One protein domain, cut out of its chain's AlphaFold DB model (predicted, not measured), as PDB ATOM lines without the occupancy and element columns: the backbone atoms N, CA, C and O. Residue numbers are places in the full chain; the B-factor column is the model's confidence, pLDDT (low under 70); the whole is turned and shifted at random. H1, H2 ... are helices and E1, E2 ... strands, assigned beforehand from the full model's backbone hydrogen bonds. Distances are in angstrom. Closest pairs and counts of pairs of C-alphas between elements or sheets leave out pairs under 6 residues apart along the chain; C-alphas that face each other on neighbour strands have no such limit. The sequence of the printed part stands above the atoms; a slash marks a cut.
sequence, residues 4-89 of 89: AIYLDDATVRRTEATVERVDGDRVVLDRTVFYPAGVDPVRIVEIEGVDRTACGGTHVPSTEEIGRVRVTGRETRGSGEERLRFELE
ATOM      1  N   ALA A   4     -15.054  44.396 123.005       88.94
ATOM      2  CA  ALA A   4     -15.988  44.016 124.051       88.94
ATOM      3  C   ALA A   4     -15.238  43.606 125.328       88.94
ATOM      4  O   ALA A   4     -15.131  42.421 125.624       88.94
ATOM      5  N   ILE A   5     -14.760  44.585 126.105       86.88
ATOM      6  CA  ILE A   5     -13.960  44.371 127.335       86.88
ATOM      7  C   ILE A   5     -14.666  43.433 128.323       86.88
ATOM      8  O   ILE A   5     -14.030  42.661 129.035       86.88
ATOM      9  N   TYR A   6     -16.000  43.472 128.351       82.56
ATOM     10  CA  TYR A   6     -16.811  42.611 129.211       82.56
ATOM     11  C   TYR A   6     -16.660  41.106 128.912       82.56
ATOM     12  O   TYR A   6     -17.071  40.297 129.742       82.56
ATOM     13  N   LEU A   7     -16.145  40.724 127.735       81.56
ATOM     14  CA  LEU A   7     -15.843  39.331 127.402       81.56
ATOM     15  C   LEU A   7     -14.553  38.862 128.077       81.56
ATOM     16  O   LEU A   7     -14.518  37.727 128.537       81.56
ATOM     17  N   ASP A   8     -13.548  39.732 128.179       83.38
ATOM     18  CA  ASP A   8     -12.269  39.415 128.820       83.38
ATOM     19  C   ASP A   8     -12.366  39.522 130.350       83.38
ATOM     20  O   ASP A   8     -11.906  38.649 131.089       83.38
ATOM     21  N   ASP A   9     -12.995  40.590 130.850       81.81
ATOM     22  CA  ASP A   9     -13.252  40.763 132.276       81.81
ATOM     23  C   ASP A   9     -14.540  41.549 132.545       81.81
ATOM     24  O   ASP A   9     -14.577  42.780 132.617       81.81
ATOM     25  N   ALA A  10     -15.614  40.805 132.797       80.69
ATOM     26  CA  ALA A  10     -16.914  41.360 133.157       80.69
ATOM     27  C   ALA A  10     -16.945  42.107 134.505       80.69
ATOM     28  O   ALA A  10     -17.968  42.699 134.852       80.69
ATOM     29  N   THR A  11     -15.873  42.070 135.304       81.50
ATOM     30  CA  THR A  11     -15.809  42.825 136.566       81.50
ATOM     31  C   THR A  11     -15.384  44.277 136.361       81.50
ATOM     32  O   THR A  11     -15.595  45.112 137.247       81.50
ATOM     33  N   VAL A  12     -14.835  44.610 135.190       87.06
ATOM     34  CA  VAL A  12     -14.433  45.971 134.838       87.06
ATOM     35  C   VAL A  12     -15.676  46.836 134.652       87.06
ATOM     36  O   VAL A  12     -16.488  46.631 133.758       87.06
ATOM     37  N   ARG A  13     -15.820  47.855 135.506       84.31
ATOM     38  CA  ARG A  13     -16.989  48.757 135.506       84.31
ATOM     39  C   ARG A  13     -16.748  50.102 134.827       84.31
ATOM     40  O   ARG A  13     -17.672  50.902 134.713       84.31
ATOM     41  N   ARG A  14     -15.504  50.404 134.458       89.44
ATOM     42  CA  ARG A  14     -15.098  51.683 133.863       89.44
ATOM     43  C   ARG A  14     -14.000  51.440 132.844       89.44
ATOM     44  O   ARG A  14     -13.116  50.629 133.092       89.44
ATOM     45  N   THR A  15     -14.053  52.175 131.745       92.50
ATOM     46  CA  THR A  15     -13.007  52.188 130.726       92.50
ATOM     47  C   THR A  15     -12.966  53.555 130.053       92.50
ATOM     48  O   THR A  15     -13.984  54.251 130.008       92.50
ATOM     49  N   GLU A  16     -11.801  53.927 129.541       95.12
ATOM     50  CA  GLU A  16     -11.660  55.036 128.602       95.12
ATOM     51  C   GLU A  16     -11.926  54.507 127.189       95.12
ATOM     52  O   GLU A  16     -11.471  53.418 126.835       95.12
ATOM     53  N   ALA A  17     -12.685  55.260 126.393       95.50
ATOM     54  CA  ALA A  17     -13.061  54.881 125.035       95.50
ATOM     55  C   ALA A  17     -13.095  56.110 124.121       95.50
ATOM     56  O   ALA A  17     -13.449  57.213 124.549       95.50
ATOM     57  N   THR A  18     -12.754  55.906 122.855       96.62
ATOM     58  CA  THR A  18     -12.835  56.903 121.791       96.62
ATOM     59  C   THR A  18     -14.201  56.824 121.121       96.62
ATOM     60  O   THR A  18     -14.685  55.743 120.785       96.62
ATOM     61  N   VAL A  19     -14.825  57.977 120.873       96.62
ATOM     62  CA  VAL A  19     -16.035  58.047 120.041       96.62
ATOM     63  C   VAL A  19     -15.629  57.882 118.577       96.62
ATOM     64  O   VAL A  19     -15.025  58.782 118.000       96.62
ATOM     65  N   GLU A  20     -15.974  56.747 117.970       96.19
ATOM     66  CA  GLU A  20     -15.738  56.494 116.544       96.19
ATOM     67  C   GLU A  20     -16.750  57.245 115.671       96.19
ATOM     68  O   GLU A  20     -16.397  57.782 114.619       96.19
ATOM     69  N   ARG A  21     -18.023  57.291 116.093       96.31
ATOM     70  CA  ARG A  21     -19.095  57.975 115.354       96.31
ATOM     71  C   ARG A  21     -20.280  58.345 116.245       96.31
ATOM     72  O   ARG A  21     -20.534  57.704 117.261       96.31
ATOM     73  N   VAL A  22     -21.039  59.351 115.812       96.62
ATOM     74  CA  VAL A  22     -22.341  59.735 116.376       96.62
ATOM     75  C   VAL A  22     -23.433  59.505 115.328       96.62
ATOM     76  O   VAL A  22     -23.320  59.993 114.206       96.62
ATOM     77  N   ASP A  23     -24.487  58.786 115.707       94.12
ATOM     78  CA  ASP A  23     -25.632  58.429 114.868       94.12
ATOM     79  C   ASP A  23     -26.934  58.885 115.540       94.12
ATOM     80  O   ASP A  23     -27.588  58.120 116.252       94.12
ATOM     81  N   GLY A  24     -27.307  60.151 115.337       94.94
ATOM     82  CA  GLY A  24     -28.492  60.738 115.968       94.94
ATOM     83  C   GLY A  24     -28.355  60.795 117.489       94.94
ATOM     84  O   GLY A  24     -27.538  61.551 118.007       94.94
ATOM     85  N   ASP A  25     -29.154  59.996 118.195       94.12
ATOM     86  CA  ASP A  25     -29.142  59.849 119.655       94.12
ATOM     87  C   ASP A  25     -28.195  58.740 120.156       94.12
ATOM     88  O   ASP A  25     -28.199  58.406 121.341       94.12
ATOM     89  N   ARG A  26     -27.370  58.161 119.271       90.88
ATOM     90  CA  ARG A  26     -26.454  57.052 119.582       90.88
ATOM     91  C   ARG A  26     -24.996  57.439 119.368       90.88
ATOM     92  O   ARG A  26     -24.671  58.202 118.461       90.88
ATOM     93  N   VAL A  27     -24.107  56.846 120.162       92.81
ATOM     94  CA  VAL A  27     -22.651  56.940 119.992       92.81
ATOM     95  C   VAL A  27     -22.062  55.549 119.787       92.81
ATOM     96  O   VAL A  27     -22.451  54.597 120.464       92.81
ATOM     97  N   VAL A  28     -21.134  55.436 118.842       92.19
ATOM     98  CA  VAL A  28     -20.343  54.229 118.591       92.19
ATOM     99  C   VAL A  28     -18.964  54.454 119.192       92.19
ATOM    100  O   VAL A  28     -18.321  55.463 118.897       92.19
ATOM    101  N   LEU A  29     -18.538  53.538 120.057       94.81
ATOM    102  CA  LEU A  29     -17.248  53.578 120.739       94.81
ATOM    103  C   LEU A  29     -16.320  52.500 120.172       94.81
ATOM    104  O   LEU A  29     -16.790  51.444 119.750       94.81
ATOM    105  N   ASP A  30     -15.017  52.742 120.225       95.19
ATOM    106  CA  ASP A  30     -13.978  51.767 119.868       95.19
ATOM    107  C   ASP A  30     -13.901  50.594 120.861       95.19
ATOM    108  O   ASP A  30     -13.521  49.488 120.479       95.19
ATOM    109  N   ARG A  31     -14.320  50.800 122.115       93.69
ATOM    110  CA  ARG A  31     -14.404  49.773 123.162       93.69
ATOM    111  C   ARG A  31     -15.518  50.036 124.166       93.69
ATOM    112  O   ARG A  31     -15.953  51.171 124.360       93.69
ATOM    113  N   THR A  32     -15.993  48.981 124.824       90.25
ATOM    114  CA  THR A  32     -17.112  49.077 125.769       90.25
ATOM    115  C   THR A  32     -17.030  48.074 126.918       90.25
ATOM    116  O   THR A  32     -16.685  46.909 126.730       90.25
ATOM    117  N   VAL A  33     -17.416  48.530 128.112       87.88
ATOM    118  CA  VAL A  33     -17.716  47.678 129.282       87.88
ATOM    119  C   VAL A  33     -19.202  47.321 129.367       87.88
ATOM    120  O   VAL A  33     -19.608  46.527 130.210       87.88
ATOM    121  N   PHE A  34     -20.042  47.915 128.515       84.31
ATOM    122  CA  PHE A  34     -21.476  47.662 128.519       84.31
ATOM    123  C   PHE A  34     -21.775  46.314 127.869       84.31
ATOM    124  O   PHE A  34     -21.602  46.151 126.661       84.31
ATOM    125  N   TYR A  35     -22.282  45.371 128.665       78.69
ATOM    126  CA  TYR A  35     -22.854  44.136 128.144       78.69
ATOM    127  C   TYR A  35     -24.180  44.449 127.425       78.69
ATOM    128  O   TYR A  35     -25.054  45.107 128.013       78.69
ATOM    129  N   PRO A  36     -24.373  44.002 126.171       70.06
ATOM    130  CA  PRO A  36     -25.611  44.246 125.445       70.06
ATOM    131  C   PRO A  36     -26.779  43.593 126.202       70.06
ATOM    132  O   PRO A  36     -26.801  42.378 126.353       70.06
ATOM    133  N   ALA A  37     -27.724  44.420 126.673       66.56
ATOM    134  CA  ALA A  37     -28.941  44.118 127.458       66.56
ATOM    135  C   ALA A  37     -28.957  44.547 128.941       66.56
ATOM    136  O   ALA A  37     -29.987  44.371 129.587       66.56
ATOM    137  N   GLY A  38     -27.899  45.166 129.484       65.31
ATOM    138  CA  GLY A  38     -27.954  45.734 130.845       65.31
ATOM    139  C   GLY A  38     -28.130  44.687 131.954       65.31
ATOM    140  O   GLY A  38     -28.749  44.962 132.979       65.31
ATOM    141  N   VAL A  39     -27.623  43.474 131.728       71.00
ATOM    142  CA  VAL A  39     -27.677  42.371 132.693       71.00
ATOM    143  C   VAL A  39     -26.695  42.651 133.831       71.00
ATOM    144  O   VAL A  39     -25.487  42.654 133.611       71.00
ATOM    145  N   ASP A  40     -27.216  42.868 135.037       71.25
ATOM    146  CA  ASP A  40     -26.440  43.016 136.273       71.25
ATOM    147  C   ASP A  40     -27.145  42.249 137.412       71.25
ATOM    148  O   ASP A  40     -28.320  42.521 137.683       71.25
ATOM    149  N   PRO A  41     -26.488  41.268 138.064       78.44
ATOM    150  CA  PRO A  41     -25.106  40.837 137.844       78.44
ATOM    151  C   PRO A  41     -24.912  40.027 136.553       78.44
ATOM    152  O   PRO A  41     -25.717  39.156 136.217       78.44
ATOM    153  N   VAL A  42     -23.794  40.268 135.858       82.62
ATOM    154  CA  VAL A  42     -23.330  39.393 134.769       82.62
ATOM    155  C   VAL A  42     -22.911  38.050 135.365       82.62
ATOM    156  O   VAL A  42     -22.077  37.992 136.271       82.62
ATOM    157  N   ARG A  43     -23.477  36.954 134.850       86.38
ATOM    158  CA  ARG A  43     -23.067  35.603 135.242       86.38
ATOM    159  C   ARG A  43     -21.807  35.192 134.486       86.38
ATOM    160  O   ARG A  43     -21.796  35.178 133.255       86.38
ATOM    161  N   ILE A  44     -20.789  34.804 135.245       88.62
ATOM    162  CA  ILE A  44     -19.526  34.276 134.727       88.62
ATOM    163  C   ILE A  44     -19.482  32.772 134.936       88.62
ATOM    164  O   ILE A  44     -19.821  32.280 136.013       88.62
ATOM    165  N   VAL A  45     -19.090  32.058 133.886       92.50
ATOM    166  CA  VAL A  45     -18.766  30.636 133.928       92.50
ATOM    167  C   VAL A  45     -17.262  30.520 133.739       92.50
ATOM    168  O   VAL A  45     -16.704  31.112 132.818       92.50
ATOM    169  N   GLU A  46     -16.616  29.787 134.636       94.06
ATOM    170  CA  GLU A  46     -15.167  29.634 134.666       94.06
ATOM    171  C   GLU A  46     -14.803  28.152 134.629       94.06
ATOM    172  O   GLU A  46     -15.372  27.341 135.360       94.06
ATOM    173  N   ILE A  47     -13.855  27.816 133.758       95.94
ATOM    174  CA  ILE A  47     -13.120  26.556 133.767       95.94
ATOM    175  C   ILE A  47     -11.711  26.918 134.230       95.94
ATOM    176  O   ILE A  47     -10.957  27.552 133.487       95.94
ATOM    177  N   GLU A  48     -11.372  26.549 135.465       93.69
ATOM    178  CA  GLU A  48     -10.143  26.989 136.131       93.69
ATOM    179  C   GLU A  48      -8.892  26.723 135.278       93.69
ATOM    180  O   GLU A  48      -8.631  25.601 134.841       93.69
ATOM    181  N   GLY A  49      -8.112  27.779 135.032       94.06
ATOM    182  CA  GLY A  49      -6.884  27.711 134.234       94.06
ATOM    183  C   GLY A  49      -7.086  27.539 132.722       94.06
ATOM    184  O   GLY A  49      -6.091  27.415 132.008       94.06
ATOM    185  N   VAL A  50      -8.331  27.538 132.229       94.38
ATOM    186  CA  VAL A  50      -8.658  27.362 130.804       94.38
ATOM    187  C   VAL A  50      -9.412  28.561 130.239       94.38
ATOM    188  O   VAL A  50      -8.954  29.136 129.256       94.38
ATOM    189  N   ASP A  51     -10.555  28.926 130.824       93.19
ATOM    190  CA  ASP A  51     -11.431  29.974 130.283       93.19
ATOM    191  C   ASP A  51     -12.308  30.622 131.364       93.19
ATOM    192  O   ASP A  51     -12.677  29.977 132.347       93.19
ATOM    193  N   ARG A  52     -12.682  31.890 131.161       89.81
ATOM    194  CA  ARG A  52     -13.587  32.645 132.036       89.81
ATOM    195  C   ARG A  52     -14.461  33.569 131.193       89.81
ATOM    196  O   ARG A  52     -14.010  34.627 130.774       89.81
ATOM    197  N   THR A  53     -15.724  33.196 131.003       88.00
ATOM    198  CA  THR A  53     -16.603  33.838 130.013       88.00
ATOM    199  C   THR A  53     -17.963  34.228 130.599       88.00
ATOM    200  O   THR A  53     -18.546  33.521 131.427       88.00
ATOM    201  N   ALA A  54     -18.519  35.352 130.136       87.12
ATOM    202  CA  ALA A  54     -19.899  35.750 130.419       87.12
ATOM    203  C   ALA A  54     -20.907  34.861 129.665       87.12
ATOM    204  O   ALA A  54     -21.013  34.933 128.440       87.12
ATOM    205  N   CYS A  55     -21.681  34.042 130.389       88.12
ATOM    206  CA  CYS A  55     -22.638  33.105 129.791       88.12
ATOM    207  C   CYS A  55     -23.916  32.928 130.630       88.12
ATOM    208  O   CYS A  55     -23.878  32.705 131.842       88.12
ATOM    209  N   GLY A  56     -25.072  32.970 129.958       89.00
ATOM    210  CA  GLY A  56     -26.393  32.748 130.557       89.00
ATOM    211  C   GLY A  56     -26.906  31.300 130.503       89.00
ATOM    212  O   GLY A  56     -27.976  31.027 131.039       89.00
ATOM    213  N   GLY A  57     -26.186  30.373 129.863       92.31
ATOM    214  CA  GLY A  57     -26.632  28.991 129.639       92.31
ATOM    215  C   GLY A  57     -26.544  28.081 130.870       92.31
ATOM    216  O   GLY A  57     -25.899  28.399 131.868       92.31
ATOM    217  N   THR A  58     -27.184  26.916 130.830       95.69
ATOM    218  CA  THR A  58     -27.016  25.870 131.854       95.69
ATOM    219  C   THR A  58     -25.772  25.044 131.536       95.69
ATOM    220  O   THR A  58     -25.693  24.466 130.455       95.69
ATOM    221  N   HIS A  59     -24.806  24.999 132.453       96.69
ATOM    222  CA  HIS A  59     -23.551  24.261 132.283       96.69
ATOM    223  C   HIS A  59     -23.521  23.041 133.205       96.69
ATOM    224  O   HIS A  59     -24.092  23.083 134.298       96.69
ATOM    225  N   VAL A  60     -22.840  21.984 132.762       97.25
ATOM    226  CA  VAL A  60     -22.430  20.868 133.624       97.25
ATOM    227  C   VAL A  60     -21.404  21.349 134.663       97.25
ATOM    228  O   VAL A  60     -20.704  22.333 134.406       97.25
ATOM    229  N   PRO A  61     -21.302  20.702 135.836       95.50
ATOM    230  CA  PRO A  61     -20.391  21.123 136.898       95.50
ATOM    231  C   PRO A  61     -18.916  20.775 136.631       95.50
ATOM    232  O   PRO A  61     -18.050  21.349 137.287       95.50
ATOM    233  N   SER A  62     -18.603  19.871 135.694       96.06
ATOM    234  CA  SER A  62     -17.224  19.545 135.304       96.06
ATOM    235  C   SER A  62     -17.104  19.204 133.815       96.06
ATOM    236  O   SER A  62     -18.062  18.764 133.178       96.06
ATOM    237  N   THR A  63     -15.909  19.387 133.243       95.56
ATOM    238  CA  THR A  63     -15.627  19.035 131.839       95.56
ATOM    239  C   THR A  63     -15.681  17.529 131.580       95.56
ATOM    240  O   THR A  63     -15.876  17.119 130.440       95.56
ATOM    241  N   GLU A  64     -15.563  16.698 132.618       95.62
ATOM    242  CA  GLU A  64     -15.647  15.237 132.514       95.62
ATOM    243  C   GLU A  64     -17.048  14.765 132.097       95.62
ATOM    244  O   GLU A  64     -17.165  13.790 131.357       95.62
ATOM    245  N   GLU A  65     -18.105  15.486 132.495       97.44
ATOM    246  CA  GLU A  65     -19.489  15.167 132.112       97.44
ATOM    247  C   GLU A  65     -19.775  15.389 130.619       97.44
ATOM    248  O   GLU A  65     -20.758  14.866 130.096       97.44
ATOM    249  N   ILE A  66     -18.922  16.143 129.916       96.38
ATOM    250  CA  ILE A  66     -19.042  16.366 128.468       96.38
ATOM    251  C   ILE A  66     -18.622  15.114 127.681       96.38
ATOM    252  O   ILE A  66     -19.106  14.899 126.572       96.38
ATOM    253  N   GLY A  67     -17.730  14.288 128.236       94.94
ATOM    254  CA  GLY A  67     -17.169  13.134 127.537       94.94
ATOM    255  C   GLY A  67     -16.130  13.517 126.478       94.94
ATOM    256  O   GLY A  67     -15.375  14.481 126.623       94.94
ATOM    257  N   ARG A  68     -16.032  12.715 125.412       96.88
ATOM    258  CA  ARG A  68     -15.063  12.948 124.331       96.88
ATOM    259  C   ARG A  68     -15.671  13.849 123.267       96.88
ATOM    260  O   ARG A  68     -16.821  13.688 122.882       96.88
ATOM    261  N   VAL A  69     -14.859  14.767 122.753       97.06
ATOM    262  CA  VAL A  69     -15.243  15.670 121.664       97.06
ATOM    263  C   VAL A  69     -14.568  15.221 120.374       97.06
ATOM    264  O   VAL A  69     -13.341  15.105 120.314       97.06
ATOM    265  N   ARG A  70     -15.354  15.027 119.313       97.62
ATOM    266  CA  ARG A  70     -14.860  14.690 117.974       97.62
ATOM    267  C   ARG A  70     -15.137  15.831 117.003       97.62
ATOM    268  O   ARG A  70     -16.285  16.182 116.758       97.62
ATOM    269  N   VAL A  71     -14.092  16.381 116.385       97.81
ATOM    270  CA  VAL A  71     -14.249  17.369 115.302       97.81
ATOM    271  C   VAL A  71     -14.738  16.662 114.036       97.81
ATOM    272  O   VAL A  71     -14.084  15.745 113.540       97.81
ATOM    273  N   THR A  72     -15.870  17.107 113.497       98.00
ATOM    274  CA  THR A  72     -16.534  16.523 112.320       98.00
ATOM    275  C   THR A  72     -16.393  17.373 111.063       98.00
ATOM    276  O   THR A  72     -16.614  16.887 109.955       98.00
ATOM    277  N   GLY A  73     -15.974  18.634 111.188       97.69
ATOM    278  CA  GLY A  73     -15.682  19.465 110.028       97.69
ATOM    279  C   GLY A  73     -15.018  20.789 110.370       97.69
ATOM    280  O   GLY A  73     -15.154  21.300 111.481       97.69
ATOM    281  N   ARG A  74     -14.321  21.350 109.380       97.69
ATOM    282  CA  ARG A  74     -13.728  22.691 109.418       97.69
ATOM    283  C   ARG A  74     -14.039  23.427 108.122       97.69
ATOM    284  O   ARG A  74     -14.078  22.804 107.062       97.69
ATOM    285  N   GLU A  75     -14.287  24.725 108.206       97.62
ATOM    286  CA  GLU A  75     -14.627  25.568 107.057       97.62
ATOM    287  C   GLU A  75     -14.115  26.994 107.288       97.62
ATOM    288  O   GLU A  75     -14.470  27.622 108.285       97.62
ATOM    289  N   THR A  76     -13.304  27.529 106.374       96.31
ATOM    290  CA  THR A  76     -12.890  28.942 106.406       96.31
ATOM    291  C   THR A  76     -14.091  29.843 106.119       96.31
ATOM    292  O   THR A  76     -14.820  29.619 105.154       96.31
ATOM    293  N   ARG A  77     -14.298  30.883 106.933       94.81
ATOM    294  CA  ARG A  77     -15.400  31.856 106.778       94.81
ATOM    295  C   ARG A  77     -14.945  33.231 106.294       94.81
ATOM    296  O   ARG A  77     -15.783  34.087 106.041       94.81
ATOM    297  N   GLY A  78     -13.645  33.409 106.103       91.38
ATOM    298  CA  GLY A  78     -13.027  34.662 105.699       91.38
ATOM    299  C   GLY A  78     -11.587  34.719 106.193       91.38
ATOM    300  O   GLY A  78     -11.062  33.746 106.738       91.38
ATOM    301  N   SER A  79     -10.932  35.861 106.009       90.25
ATOM    302  CA  SER A  79      -9.593  36.087 106.550       90.25
ATOM    303  C   SER A  79      -9.624  36.055 108.081       90.25
ATOM    304  O   SER A  79     -10.195  36.949 108.698       90.25
ATOM    305  N   GLY A  80      -8.991  35.048 108.685       91.62
ATOM    306  CA  GLY A  80      -8.882  34.921 110.144       91.62
ATOM    307  C   GLY A  80     -10.080  34.267 110.835       91.62
ATOM    308  O   GLY A  80     -10.068  34.150 112.054       91.62
ATOM    309  N   GLU A  81     -11.085  33.806 110.086       94.62
ATOM    310  CA  GLU A  81     -12.276  33.161 110.648       94.62
ATOM    311  C   GLU A  81     -12.385  31.701 110.190       94.62
ATOM    312  O   GLU A  81     -12.392  31.401 108.990       94.62
ATOM    313  N   GLU A  82     -12.532  30.782 111.144       96.25
ATOM    314  CA  GLU A  82     -12.785  29.359 110.904       96.25
ATOM    315  C   GLU A  82     -14.047  28.920 111.653       96.25
ATOM    316  O   GLU A  82     -14.274  29.280 112.807       96.25
ATOM    317  N   ARG A  83     -14.881  28.109 110.998       96.88
ATOM    318  CA  ARG A  83     -15.993  27.400 111.626       96.88
ATOM    319  C   ARG A  83     -15.596  25.952 111.869       96.88
ATOM    320  O   ARG A  83     -15.407  25.190 110.921       96.88
ATOM    321  N   LEU A  84     -15.565  25.565 113.139       97.62
ATOM    322  CA  LEU A  84     -15.414  24.183 113.580       97.62
ATOM    323  C   LEU A  84     -16.792  23.569 113.859       97.62
ATOM    324  O   LEU A  84     -17.635  24.187 114.507       97.62
ATOM    325  N   ARG A  85     -17.024  22.351 113.368       98.19
ATOM    326  CA  ARG A  85     -18.158  21.494 113.744       98.19
ATOM    327  C   ARG A  85     -17.624  20.317 114.551       98.19
ATOM    328  O   ARG A  85     -16.594  19.748 114.185       98.19
ATOM    329  N   PHE A  86     -18.307  19.968 115.634       97.94
ATOM    330  CA  PHE A  86     -17.934  18.861 116.505       97.94
ATOM    331  C   PHE A  86     -19.172  18.147 117.047       97.94
ATOM    332  O   PHE A  86     -20.267  18.706 117.045       97.94
ATOM    333  N   GLU A  87     -18.968  16.921 117.505       97.88
ATOM    334  CA  GLU A  87     -19.957  16.075 118.170       97.88
ATOM    335  C   GLU A  87     -19.387  15.593 119.512       97.88
ATOM    336  O   GLU A  87     -18.163  15.518 119.678       97.88
ATOM    337  N   LEU A  88     -20.276  15.307 120.464       96.50
ATOM    338  CA  LEU A  88     -19.939  14.631 121.719       96.50
ATOM    339  C   LEU A  88     -20.164  13.128 121.527       96.50
ATOM    340  O   LEU A  88     -21.150  12.749 120.893       96.50
ATOM    341  N   GLU A  89     -19.248  12.303 122.031       90.50
ATOM    342  CA  GLU A  89     -19.370  10.834 122.023       90.50
ATOM    343  C   GLU A  89     -20.193  10.306 123.203       90.50
ATOM    344  O   GLU A  89     -20.006  10.815 124.333       90.50
TER     345      GLU A  89
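This is residues 4 to 89 of the 89 residues of the protein "tRNA_SAD domain-containing protein" of Halobacteriales archaeon SW_7_68_16 (UniProt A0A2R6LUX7). Three separate two-stranded hairpins are strung one after another in a loose, open U: the long, curved hairpin E5 and E6 makes one arm, the small hairpin E1 and E2 lies at the far end of the other, and the short hairpin E3 and E4 lies in the stretch between. One-turn helix H1 packs next to E4, and H2, equally short, lies at the turn into E5. The printed part has 86 residues, with two named helices and six named strands in the order H1 E1 E2 E3 E4 H2 E5 E6. Each sheet has two antiparallel strands, and the class is mostly strand. The whole is only just loose, close to extended, with a radius of gyration of the C-alphas of 17.6 A, and only just elongated, spanning 50 by 33 by 22 A.

E5, residues 69 to 78, is the longest strand at 24.9 A and begins at C-alpha 69, (-15.243, 15.670, 121.664). E6, residues 81 to 88, measures 22.9 A and ends at C-alpha 88, (-19.939, 14.631, 121.719). H2 is residues 63 to 66, 5.5 A long. E3 is residues 44 to 47, 10.1 A, and E4 is residues 51 to 54, 10.3 A. H1 is residues 5 to 8, 5.4 A. E1, residues 19 to 23, measures 10.9 A from C-alpha 19 at (-16.035, 58.047, 120.041), and E2, residues 26 to 29, measures 9.9 A.

E5 and E6 form an antiparallel hairpin at 162 degrees, with N 72 and O 85 at 2.8 A and N 83 and O 75 at 2.8 A, both within hydrogen-bond range. E5 bends by 63 degrees at residue 72. The closest C-alphas of H2 and E6 are those of Ile 66 and Leu 88, 7.0 A apart. H2 is only just apart from E3, the closest C-alphas being 8.2 A apart. The hairpin E3 and E4 is antiparallel at 165 degrees, with N 47 and O 51 at 2.8 A. The closest C-alphas of H1 and E4 are those of Leu 7 and Thr 53, 6.1 A. The hairpin E1 and E2 is antiparallel at 160 degrees, with N 20 and O 28 at 2.8 A. E2 is apart from E3, and E1 is apart from E5. H1 and H2 are too short for any O i to N i+4 pair; in each, the one O i to N i+3 pair is within range.

The two C-alphas farthest apart, those of Gly 24 and Glu 89, are 51.1 A apart. The printed part has no cut and ends at the chain's last residue. The link from E2 to E3, residues 30 to 43, is long. It holds residues 37 to 38, the two under 70 in pLDDT; the mean of the printed part is 91.0.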